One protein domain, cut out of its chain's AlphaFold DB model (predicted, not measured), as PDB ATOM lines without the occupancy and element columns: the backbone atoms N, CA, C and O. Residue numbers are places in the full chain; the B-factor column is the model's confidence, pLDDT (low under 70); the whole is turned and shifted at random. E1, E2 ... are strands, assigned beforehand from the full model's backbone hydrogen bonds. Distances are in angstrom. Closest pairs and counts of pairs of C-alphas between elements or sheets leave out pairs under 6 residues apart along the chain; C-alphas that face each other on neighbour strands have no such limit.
ATOM      1  N   MET A  24     -45.529  32.760  35.839       84.06
ATOM      2  CA  MET A  24     -46.327  33.956  36.156       84.06
ATOM      3  C   MET A  24     -47.822  33.652  36.315       84.06
ATOM      4  O   MET A  24     -48.611  34.554  36.591       84.06
ATOM      5  N   LEU A  25     -48.230  32.389  36.190       90.38
ATOM      6  CA  LEU A  25     -49.613  31.945  36.311       90.38
ATOM      7  C   LEU A  25     -50.262  32.430  37.622       90.38
ATOM      8  O   LEU A  25     -49.770  32.179  38.718       90.38
ATOM      9  N   GLY A  26     -51.393  33.126  37.503       91.00
ATOM     10  CA  GLY A  26     -52.142  33.706  38.620       91.00
ATOM     11  C   GLY A  26     -51.611  35.048  39.136       91.00
ATOM     12  O   GLY A  26     -52.275  35.671  39.962       91.00
ATOM     13  N   SER A  27     -50.464  35.524  38.645       92.62
ATOM     14  CA  SER A  27     -49.907  36.827  39.034       92.62
ATOM     15  C   SER A  27     -50.765  37.981  38.508       92.62
ATOM     16  O   SER A  27     -51.357  37.850  37.433       92.62
ATOM     17  N   PRO A  28     -50.847  39.115  39.227       94.00
ATOM     18  CA  PRO A  28     -51.570  40.291  38.756       94.00
ATOM     19  C   PRO A  28     -50.907  40.877  37.502       94.00
ATOM     20  O   PRO A  28     -49.684  40.931  37.405       94.00
ATOM     21  N   CYS A  29     -51.720  41.335  36.553       94.25
ATOM     22  CA  CYS A  29     -51.280  41.863  35.266       94.25
ATOM     23  C   CYS A  29     -52.185  43.004  34.782       94.25
ATOM     24  O   CYS A  29     -53.326  43.153  35.224       94.25
ATOM     25  N   THR A  30     -51.684  43.797  33.836       93.38
ATOM     26  CA  THR A  30     -52.441  44.849  33.146       93.38
ATOM     27  C   THR A  30     -52.114  44.842  31.658       93.38
ATOM     28  O   THR A  30     -50.974  44.570  31.288       93.38
ATOM     29  N   THR A  31     -53.099  45.175  30.823       91.12
ATOM     30  CA  THR A  31     -52.921  45.366  29.373       91.12
ATOM     31  C   THR A  31     -52.591  46.817  29.008       91.12
ATOM     32  O   THR A  31     -52.333  47.141  27.854       91.12
ATOM     33  N   ALA A  32     -52.572  47.731  29.988       90.31
ATOM     34  CA  ALA A  32     -52.329  49.160  29.759       90.31
ATOM     35  C   ALA A  32     -50.906  49.481  29.269       90.31
ATOM     36  O   ALA A  32     -50.655  50.579  28.774       90.31
ATOM     37  N   HIS A  33     -49.978  48.541  29.444       87.56
ATOM     38  CA  HIS A  33     -48.586  48.658  29.021       87.56
ATOM     39  C   HIS A  33     -48.235  47.660  27.922       87.56
ATOM     40  O   HIS A  33     -47.054  47.479  27.641       87.56
ATOM     41  N   ASP A  34     -49.231  47.026  27.303       90.25
ATOM     42  CA  ASP A  34     -48.977  46.123  26.192       90.25
ATOM     43  C   ASP A  34     -48.575  46.952  24.972       90.25
ATOM     44  O   ASP A  34     -49.284  47.867  24.543       90.25
ATOM     45  N   HIS A  35     -47.388  46.675  24.442       91.50
ATOM     46  CA  HIS A  35     -46.853  47.367  23.277       91.50
ATOM     47  C   HIS A  35     -45.850  46.480  22.550       91.50
ATOM     48  O   HIS A  35     -45.305  45.531  23.109       91.50
ATOM     49  N   LEU A  36     -45.596  46.799  21.287       90.38
ATOM     50  CA  LEU A  36     -44.505  46.178  20.553       90.38
ATOM     51  C   LEU A  36     -43.196  46.835  20.975       90.38
ATOM     52  O   LEU A  36     -43.090  48.066  20.980       90.38
ATOM     53  N   ASP A  37     -42.198  46.017  21.284       88.31
ATOM     54  CA  ASP A  37     -40.839  46.484  21.496       88.31
ATOM     55  C   ASP A  37     -40.374  47.282  20.259       88.31
ATOM     56  O   ASP A  37     -40.518  46.813  19.123       88.31
ATOM     57  N   PRO A  38     -39.836  48.501  20.426       85.44
ATOM     58  CA  PRO A  38     -39.513  49.362  19.292       85.44
ATOM     59  C   PRO A  38     -38.376  48.822  18.409       85.44
ATOM     60  O   PRO A  38     -38.292  49.231  17.250       85.44
ATOM     61  N   HIS A  39     -37.537  47.915  18.927       83.06
ATOM     62  CA  HIS A  39     -36.384  47.349  18.224       83.06
ATOM     63  C   HIS A  39     -36.729  46.006  17.579       83.06
ATOM     64  O   HIS A  39     -36.570  45.833  16.375       83.06
ATOM     65  N   THR A  40     -37.229  45.063  18.371       84.00
ATOM     66  CA  THR A  40     -37.494  43.677  17.958       84.00
ATOM     67  C   THR A  40     -38.900  43.473  17.409       84.00
ATOM     68  O   THR A  40     -39.173  42.442  16.803       84.00
ATOM     69  N   ARG A  41     -39.811  44.433  17.633       87.00
ATOM     70  CA  ARG A  41     -41.247  44.319  17.326       87.00
ATOM     71  C   ARG A  41     -41.924  43.121  17.993       87.00
ATOM     72  O   ARG A  41     -43.014  42.738  17.584       87.00
ATOM     73  N   ALA A  42     -41.309  42.547  19.027       85.62
ATOM     74  CA  ALA A  42     -41.934  41.530  19.855       85.62
ATOM     75  C   ALA A  42     -43.016  42.171  20.732       85.62
ATOM     76  O   ALA A  42     -42.828  43.275  21.246       85.62
ATOM     77  N   LEU A  43     -44.144  41.489  20.924       88.75
ATOM     78  CA  LEU A  43     -45.174  41.947  21.851       88.75
ATOM     79  C   LEU A  43     -44.667  41.820  23.294       88.75
ATOM     80  O   LEU A  43     -44.430  40.715  23.781       88.75
ATOM     81  N   LEU A  44     -44.522  42.955  23.975       90.94
ATOM     82  CA  LEU A  44     -44.215  43.031  25.398       90.94
ATOM     83  C   LEU A  44     -45.521  43.147  26.174       90.94
ATOM     84  O   LEU A  44     -46.308  44.063  25.939       90.94
ATOM     85  N   THR A  45     -45.734  42.221  27.108       91.88
ATOM     86  CA  THR A  45     -46.904  42.210  27.995       91.88
ATOM     87  C   THR A  45     -46.471  42.043  29.446       91.88
ATOM     88  O   THR A  45     -45.321  41.709  29.733       91.88
ATOM     89  N   SER A  46     -47.405  42.238  30.378       91.62
ATOM     90  CA  SER A  46     -47.170  41.985  31.809       91.62
ATOM     91  C   SER A  46     -46.995  40.497  32.171       91.62
ATOM     92  O   SER A  46     -46.678  40.196  33.318       91.62
ATOM     93  N   CYS A  47     -47.262  39.574  31.242       91.44
ATOM     94  CA  CYS A  47     -47.217  38.128  31.457       91.44
ATOM     95  C   CYS A  47     -46.040  37.486  30.701       91.44
ATOM     96  O   CYS A  47     -45.470  38.086  29.790       91.44
ATOM     97  N   ASP A  48     -45.665  36.264  31.090       89.69
ATOM     98  CA  ASP A  48     -44.588  35.512  30.435       89.69
ATOM     99  C   ASP A  48     -45.020  34.925  29.075       89.69
ATOM    100  O   ASP A  48     -46.174  35.021  28.658       89.69
ATOM    101  N   ALA A  49     -44.089  34.285  28.362       85.94
ATOM    102  CA  ALA A  49     -44.351  33.717  27.038       85.94
ATOM    103  C   ALA A  49     -45.421  32.602  27.029       85.94
ATOM    104  O   ALA A  49     -46.001  32.335  25.977       85.94
ATOM    105  N   GLN A  50     -45.706  31.965  28.172       89.50
ATOM    106  CA  GLN A  50     -46.694  30.885  28.283       89.50
ATOM    107  C   GLN A  50     -48.069  31.378  28.766       89.50
ATOM    108  O   GLN A  50     -49.055  30.629  28.729       89.50
ATOM    109  N   THR A  51     -48.157  32.628  29.224       91.50
ATOM    110  CA  THR A  51     -49.355  33.196  29.842       91.50
ATOM    111  C   THR A  51     -49.845  34.458  29.130       91.50
ATOM    112  O   THR A  51     -49.157  35.067  28.315       91.50
ATOM    113  N   VAL A  52     -51.099  34.816  29.390       93.12
ATOM    114  CA  VAL A  52     -51.801  35.967  28.822       93.12
ATOM    115  C   VAL A  52     -52.585  36.681  29.911       93.12
ATOM    116  O   VAL A  52     -53.134  36.047  30.817       93.12
ATOM    117  N   CYS A  53     -52.658  38.007  29.834       93.94
ATOM    118  CA  CYS A  53     -53.388  38.784  30.819       93.94
ATOM    119  C   CYS A  53     -54.904  38.678  30.603       93.94
ATOM    120  O   CYS A  53     -55.413  38.930  29.518       93.94
ATOM    121  N   SER A  54     -55.651  38.340  31.654       93.06
ATOM    122  CA  SER A  54     -57.123  38.270  31.625       93.06
ATOM    123  C   SER A  54     -57.818  39.617  31.892       93.06
ATOM    124  O   SER A  54     -59.017  39.657  32.183       93.06
ATOM    125  N   ALA A  55     -57.081  40.731  31.854       88.19
ATOM    126  CA  ALA A  55     -57.662  42.068  31.947       88.19
ATOM    127  C   ALA A  55     -58.515  42.375  30.696       88.19
ATOM    128  O   ALA A  55     -58.181  41.919  29.604       88.19
ATOM    129  N   PRO A  56     -59.621  43.132  30.827       85.06
ATOM    130  CA  PRO A  56     -60.045  43.887  32.011       85.06
ATOM    131  C   PRO A  56     -60.873  43.085  33.032       85.06
ATOM    132  O   PRO A  56     -61.289  43.657  34.033       85.06
ATOM    133  N   LEU A  57     -61.138  41.792  32.799       85.38
ATOM    134  CA  LEU A  57     -62.052  40.994  33.629       85.38
ATOM    135  C   LEU A  57     -61.470  40.668  35.013       85.38
ATOM    136  O   LEU A  57     -62.039  41.072  36.021       85.38
ATOM    137  N   ASN A  58     -60.347  39.941  35.056       89.31
ATOM    138  CA  ASN A  58     -59.747  39.462  36.315       89.31
ATOM    139  C   ASN A  58     -58.378  40.088  36.612       89.31
ATOM    140  O   ASN A  58     -57.956  40.095  37.764       89.31
ATOM    141  N   GLY A  59     -57.683  40.608  35.592       92.44
ATOM    142  CA  GLY A  59     -56.376  41.245  35.772       92.44
ATOM    143  C   GLY A  59     -55.295  40.294  36.289       92.44
ATOM    144  O   GLY A  59     -54.427  40.716  37.047       92.44
ATOM    145  N   THR A  60     -55.353  39.014  35.915       94.56
ATOM    146  CA  THR A  60     -54.339  38.006  36.270       94.56
ATOM    147  C   THR A  60     -53.830  37.245  35.049       94.56
ATOM    148  O   THR A  60     -54.568  37.053  34.076       94.56
ATOM    149  N   CYS A  61     -52.571  36.808  35.084       94.44
ATOM    150  CA  CYS A  61     -51.983  35.983  34.034       94.44
ATOM    151  C   CYS A  61     -52.600  34.579  34.063       94.44
ATOM    152  O   CYS A  61     -52.563  33.888  35.082       94.44
ATOM    153  N   ARG A  62     -53.164  34.139  32.939       93.50
ATOM    154  CA  ARG A  62     -53.689  32.782  32.725       93.50
ATOM    155  C   ARG A  62     -52.886  32.084  31.633       93.50
ATOM    156  O   ARG A  62     -52.255  32.762  30.836       93.50
ATOM    157  N   ALA A  63     -52.918  30.758  31.572       92.56
ATOM    158  CA  ALA A  63     -52.295  30.035  30.465       92.56
ATOM    159  C   ALA A  63     -52.900  30.467  29.117       92.56
ATOM    160  O   ALA A  63     -54.099  30.754  29.042       92.56
ATOM    161  N   ARG A  64     -52.074  30.511  28.068       93.00
ATOM    162  CA  ARG A  64     -52.540  30.733  26.693       93.00
ATOM    163  C   ARG A  64     -53.496  29.618  26.264       93.00
ATOM    164  O   ARG A  64     -53.256  28.448  26.559       93.00
ATOM    165  N   SER A  65     -54.558  29.975  25.547       94.19
ATOM    166  CA  SER A  65     -55.566  29.004  25.085       94.19
ATOM    167  C   SER A  65     -55.325  28.529  23.656       94.19
ATOM    168  O   SER A  65     -55.892  27.521  23.242       94.19
ATOM    169  N   CYS A  66     -54.501  29.247  22.893       95.25
ATOM    170  CA  CYS A  66     -54.132  28.879  21.535       95.25
ATOM    171  C   CYS A  66     -52.664  29.196  21.257       95.25
ATOM    172  O   CYS A  66     -52.029  29.973  21.974       95.25
ATOM    173  N   ARG A  67     -52.133  28.601  20.187       92.94
ATOM    174  CA  ARG A  67     -50.834  28.965  19.620       92.94
ATOM    175  C   ARG A  67     -50.937  29.243  18.124       92.94
ATOM    176  O   ARG A  67     -51.823  28.720  17.448       92.94
ATOM    177  N   ARG A  68     -50.009  30.061  17.631       88.62
ATOM    178  CA  ARG A  68     -49.840  30.384  16.208       88.62
ATOM    179  C   ARG A  68     -48.968  29.349  15.504       88.62
ATOM    180  O   ARG A  68     -49.357  28.812  14.475       88.62
ATOM    181  N   ASP A  69     -47.811  29.062  16.091       86.19
ATOM    182  CA  ASP A  69     -46.776  28.256  15.455       86.19
ATOM    183  C   ASP A  69     -46.840  26.788  15.886       86.19
ATOM    184  O   ASP A  69     -47.213  26.439  17.013       86.19
ATOM    185  N   THR A  70     -46.443  25.893  14.981       85.38
ATOM    186  CA  THR A  70     -46.356  24.454  15.270       85.38
ATOM    187  C   THR A  70     -45.366  24.177  16.403       85.38
ATOM    188  O   THR A  70     -45.622  23.290  17.222       85.38
ATOM    189  N   PHE A  71     -44.290  24.967  16.469       86.00
ATOM    190  CA  PHE A  71     -43.277  24.935  17.519       86.00
ATOM    191  C   PHE A  71     -43.583  26.002  18.573       86.00
ATOM    192  O   PHE A  71     -43.502  27.197  18.302       86.00
ATOM    193  N   ALA A  72     -43.941  25.568  19.780       84.25
ATOM    194  CA  ALA A  72     -44.304  26.472  20.860       84.25
ATOM    195  C   ALA A  72     -43.051  26.967  21.595       84.25
ATOM    196  O   ALA A  72     -42.481  26.263  22.431       84.25
ATOM    197  N   PHE A  73     -42.613  28.183  21.271       81.81
ATOM    198  CA  PHE A  73     -41.500  28.820  21.967       81.81
ATOM    199  C   PHE A  73     -41.808  28.983  23.462       81.81
ATOM    200  O   PHE A  73     -42.909  29.374  23.842       81.81
ATOM    201  N   GLY A  74     -40.820  28.696  24.311       82.56
ATOM    202  CA  GLY A  74     -40.933  28.848  25.759       82.56
ATOM    203  C   GLY A  74     -41.547  27.660  26.499       82.56
ATOM    204  O   GLY A  74     -41.554  27.709  27.719       82.56
ATOM    205  N   TYR A  75     -42.008  26.604  25.820       87.00
ATOM    206  CA  TYR A  75     -42.541  25.385  26.449       87.00
ATOM    207  C   TYR A  75     -41.467  24.291  26.543       87.00
ATOM    208  O   TYR A  75     -40.736  24.048  25.580       87.00
ATOM    209  N   ALA A  76     -41.375  23.617  27.691       86.69
ATOM    210  CA  ALA A  76     -40.558  22.416  27.846       86.69
ATOM    211  C   ALA A  76     -41.249  21.187  27.224       86.69
ATOM    212  O   ALA A  76     -42.451  21.190  26.969       86.69
ATOM    213  N   SER A  77     -40.491  20.108  27.009       84.00
ATOM    214  CA  SER A  77     -40.985  18.873  26.376       84.00
ATOM    215  C   SER A  77     -42.191  18.241  27.081       84.00
ATOM    216  O   SER A  77     -43.006  17.598  26.423       84.00
ATOM    217  N   ASP A  78     -42.292  18.423  28.401       86.88
ATOM    218  CA  ASP A  78     -43.347  17.853  29.247       86.88
ATOM    219  C   ASP A  78     -44.472  18.861  29.568       86.88
ATOM    220  O   ASP A  78     -45.455  18.499  30.220       86.88
ATOM    221  N   ASP A  79     -44.354  20.120  29.123       87.44
ATOM    222  CA  ASP A  79     -45.352  21.154  29.403       87.44
ATOM    223  C   ASP A  79     -46.614  20.960  28.539       87.44
ATOM    224  O   ASP A  79     -46.529  20.593  27.361       87.44
ATOM    225  N   PRO A  80     -47.818  21.251  29.070       89.50
ATOM    226  CA  PRO A  80     -49.045  21.212  28.287       89.50
ATOM    227  C   PRO A  80     -49.052  22.340  27.247       89.50
ATOM    228  O   PRO A  80     -49.240  23.514  27.571       89.50
ATOM    229  N   ILE A  81     -48.867  21.976  25.979       92.19
ATOM    230  CA  ILE A  81     -48.792  22.940  24.879       92.19
ATOM    231  C   ILE A  81     -50.206  23.332  24.404       92.19
ATOM    232  O   ILE A  81     -50.996  22.438  24.083       92.19
ATOM    233  N   PRO A  82     -50.531  24.636  24.269       93.75
ATOM    234  CA  PRO A  82     -51.810  25.086  23.721       93.75
ATOM    235  C   PRO A  82     -52.061  24.540  22.308       93.75
ATOM    236  O   PRO A  82     -51.109  24.374  21.537       93.75
ATOM    237  N   PRO A  83     -53.317  24.262  21.928       95.06
ATOM    238  CA  PRO A  83     -53.645  23.774  20.593       95.06
ATOM    239  C   PRO A  83     -53.465  24.857  19.517       95.06
ATOM    240  O   PRO A  83     -53.529  26.057  19.790       95.06
ATOM    241  N   LEU A  84     -53.269  24.418  18.271       94.81
ATOM    242  CA  LEU A  84     -53.413  25.280  17.096       94.81
ATOM    243  C   LEU A  84     -54.895  25.586  16.854       94.81
ATOM    244  O   LEU A  84     -55.763  24.759  17.146       94.81
ATOM    245  N   CYS A  85     -55.172  26.756  16.285       95.06
ATOM    246  CA  CYS A  85     -56.520  27.113  15.864       95.06
ATOM    247  C   CYS A  85     -56.951  26.339  14.601       95.06
ATOM    248  O   CYS A  85     -56.098  25.982  13.781       95.06
ATOM    249  N   PRO A  86     -58.257  26.058  14.425       93.62
ATOM    250  CA  PRO A  86     -58.774  25.480  13.187       93.62
ATOM    251  C   PRO A  86     -58.569  26.429  11.996       93.62
ATOM    252  O   PRO A  86     -58.399  27.633  12.172       93.62
ATOM    253  N   SER A  87     -58.587  25.883  10.777       86.94
ATOM    254  CA  SER A  87     -58.173  26.579   9.545       86.94
ATOM    255  C   SER A  87     -58.992  27.822   9.161       86.94
ATOM    256  O   SER A  87     -58.565  28.576   8.294       86.94
ATOM    257  N   ASP A  88     -60.163  28.024   9.759       89.25
ATOM    258  CA  ASP A  88     -61.072  29.163   9.567       89.25
ATOM    259  C   ASP A  88     -60.943  30.232  10.671       89.25
ATOM    260  O   ASP A  88     -61.748  31.163  10.771       89.25
ATOM    261  N   SER A  89     -59.915  30.110  11.506       94.38
ATOM    262  CA  SER A  89     -59.656  30.986  12.641       94.38
ATOM    263  C   SER A  89     -58.157  31.212  12.821       94.38
ATOM    264  O   SER A  89     -57.326  30.517  12.241       94.38
ATOM    265  N   PHE A  90     -57.802  32.191  13.645       94.94
ATOM    266  CA  PHE A  90     -56.420  32.515  13.966       94.94
ATOM    267  C   PHE A  90     -56.233  32.666  15.475       94.94
ATOM    268  O   PHE A  90     -57.177  32.963  16.212       94.94
ATOM    269  N   CYS A  91     -54.993  32.495  15.928       94.94
ATOM    270  CA  CYS A  91     -54.601  32.807  17.298       94.94
ATOM    271  C   CYS A  91     -54.014  34.228  17.345       94.94
ATOM    272  O   CYS A  91     -53.018  34.477  16.656       94.94
ATOM    273  N   PRO A  92     -54.598  35.181  18.088       93.81
ATOM    274  CA  PRO A  92     -54.045  36.530  18.219       93.81
ATOM    275  C   PRO A  92     -52.700  36.498  18.969       93.81
ATOM    276  O   PRO A  92     -52.368  35.496  19.605       93.81
ATOM    277  N   ASP A  93     -51.895  37.558  18.866       90.62
ATOM    278  CA  ASP A  93     -50.540  37.614  19.457       90.62
ATOM    279  C   ASP A  93     -50.533  37.355  20.975       90.62
ATOM    280  O   ASP A  93     -49.625  36.709  21.513       90.62
ATOM    281  N   GLU A  94     -51.587  37.804  21.659       89.56
ATOM    282  CA  GLU A  94     -51.805  37.600  23.089       89.56
ATOM    283  C   GLU A  94     -52.039  36.118  23.429       89.56
ATOM    284  O   GLU A  94     -51.721  35.682  24.533       89.56
ATOM    285  N   GLY A  95     -52.559  35.315  22.494       92.12
ATOM    286  CA  GLY A  95     -52.824  33.887  22.692       92.12
ATOM    287  C   GLY A  95     -53.995  33.585  23.632       92.12
ATOM    288  O   GLY A  95     -54.006  32.544  24.298       92.12
ATOM    289  N   ASP A  96     -54.965  34.497  23.733       92.00
ATOM    290  CA  ASP A  96     -56.094  34.396  24.656       92.00
ATOM    291  C   ASP A  96     -57.139  33.360  24.232       92.00
ATOM    292  O   ASP A  96     -57.550  32.559  25.073       92.00
ATOM    293  N   GLU A  97     -57.545  33.362  22.964       94.69
ATOM    294  CA  GLU A  97     -58.464  32.402  22.346       94.69
ATOM    295  C   GLU A  97     -58.402  32.452  20.811       94.69
ATOM    296  O   GLU A  97     -57.977  33.443  20.222       94.69
TER     297      GLU A  97
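AT A GLANCE: This is residues 24 to 97 of the 317 residues of an uncharacterized protein of Heterobasidion irregulare (strain TC 32-1) (UniProt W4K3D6). With little regular structure, the domain is a small two-strand hairpin, E1 and E2, between two long looping stretches, residues 24 to 50 and residues 64 to 97. The first stretch folds back on itself through a short antiparallel pairing of residues 35 to 36 with residues 43 to 44. The printed part has 74 residues, no named helix and two named strands, E1 then E2, in one antiparallel sheet; the class is all strand, with only 6 residues in named elements. It is compact, with a radius of gyration of the C-alphas of 12.4 A, and spans 30 by 29 by 26 A.

IN THESE COORDINATES: E1, residues 51 to 53, begins at C-alpha (-49.355, 33.196, 29.842) and is 7.0 A long. E2, residues 61 to 63, is 6.9 A long and ends at C-alpha (-52.295, 30.035, 30.465).

HOW THE PARTS SIT: E1 and E2 form an antiparallel hairpin, their directions 137 degrees apart. C-alphas 51 and 63 face each other at 4.4 A. N 52 and O 62 are within hydrogen-bond range at 2.8 A, as are N 62 and O 52 at 2.9 A.

THE WHOLE: The C-alphas farthest apart, of Pro 38 and Asp 78, are 33.3 A apart. The printed part has no cut, and the link E1 to E2 is short. No printed residue is under 70 in pLDDT.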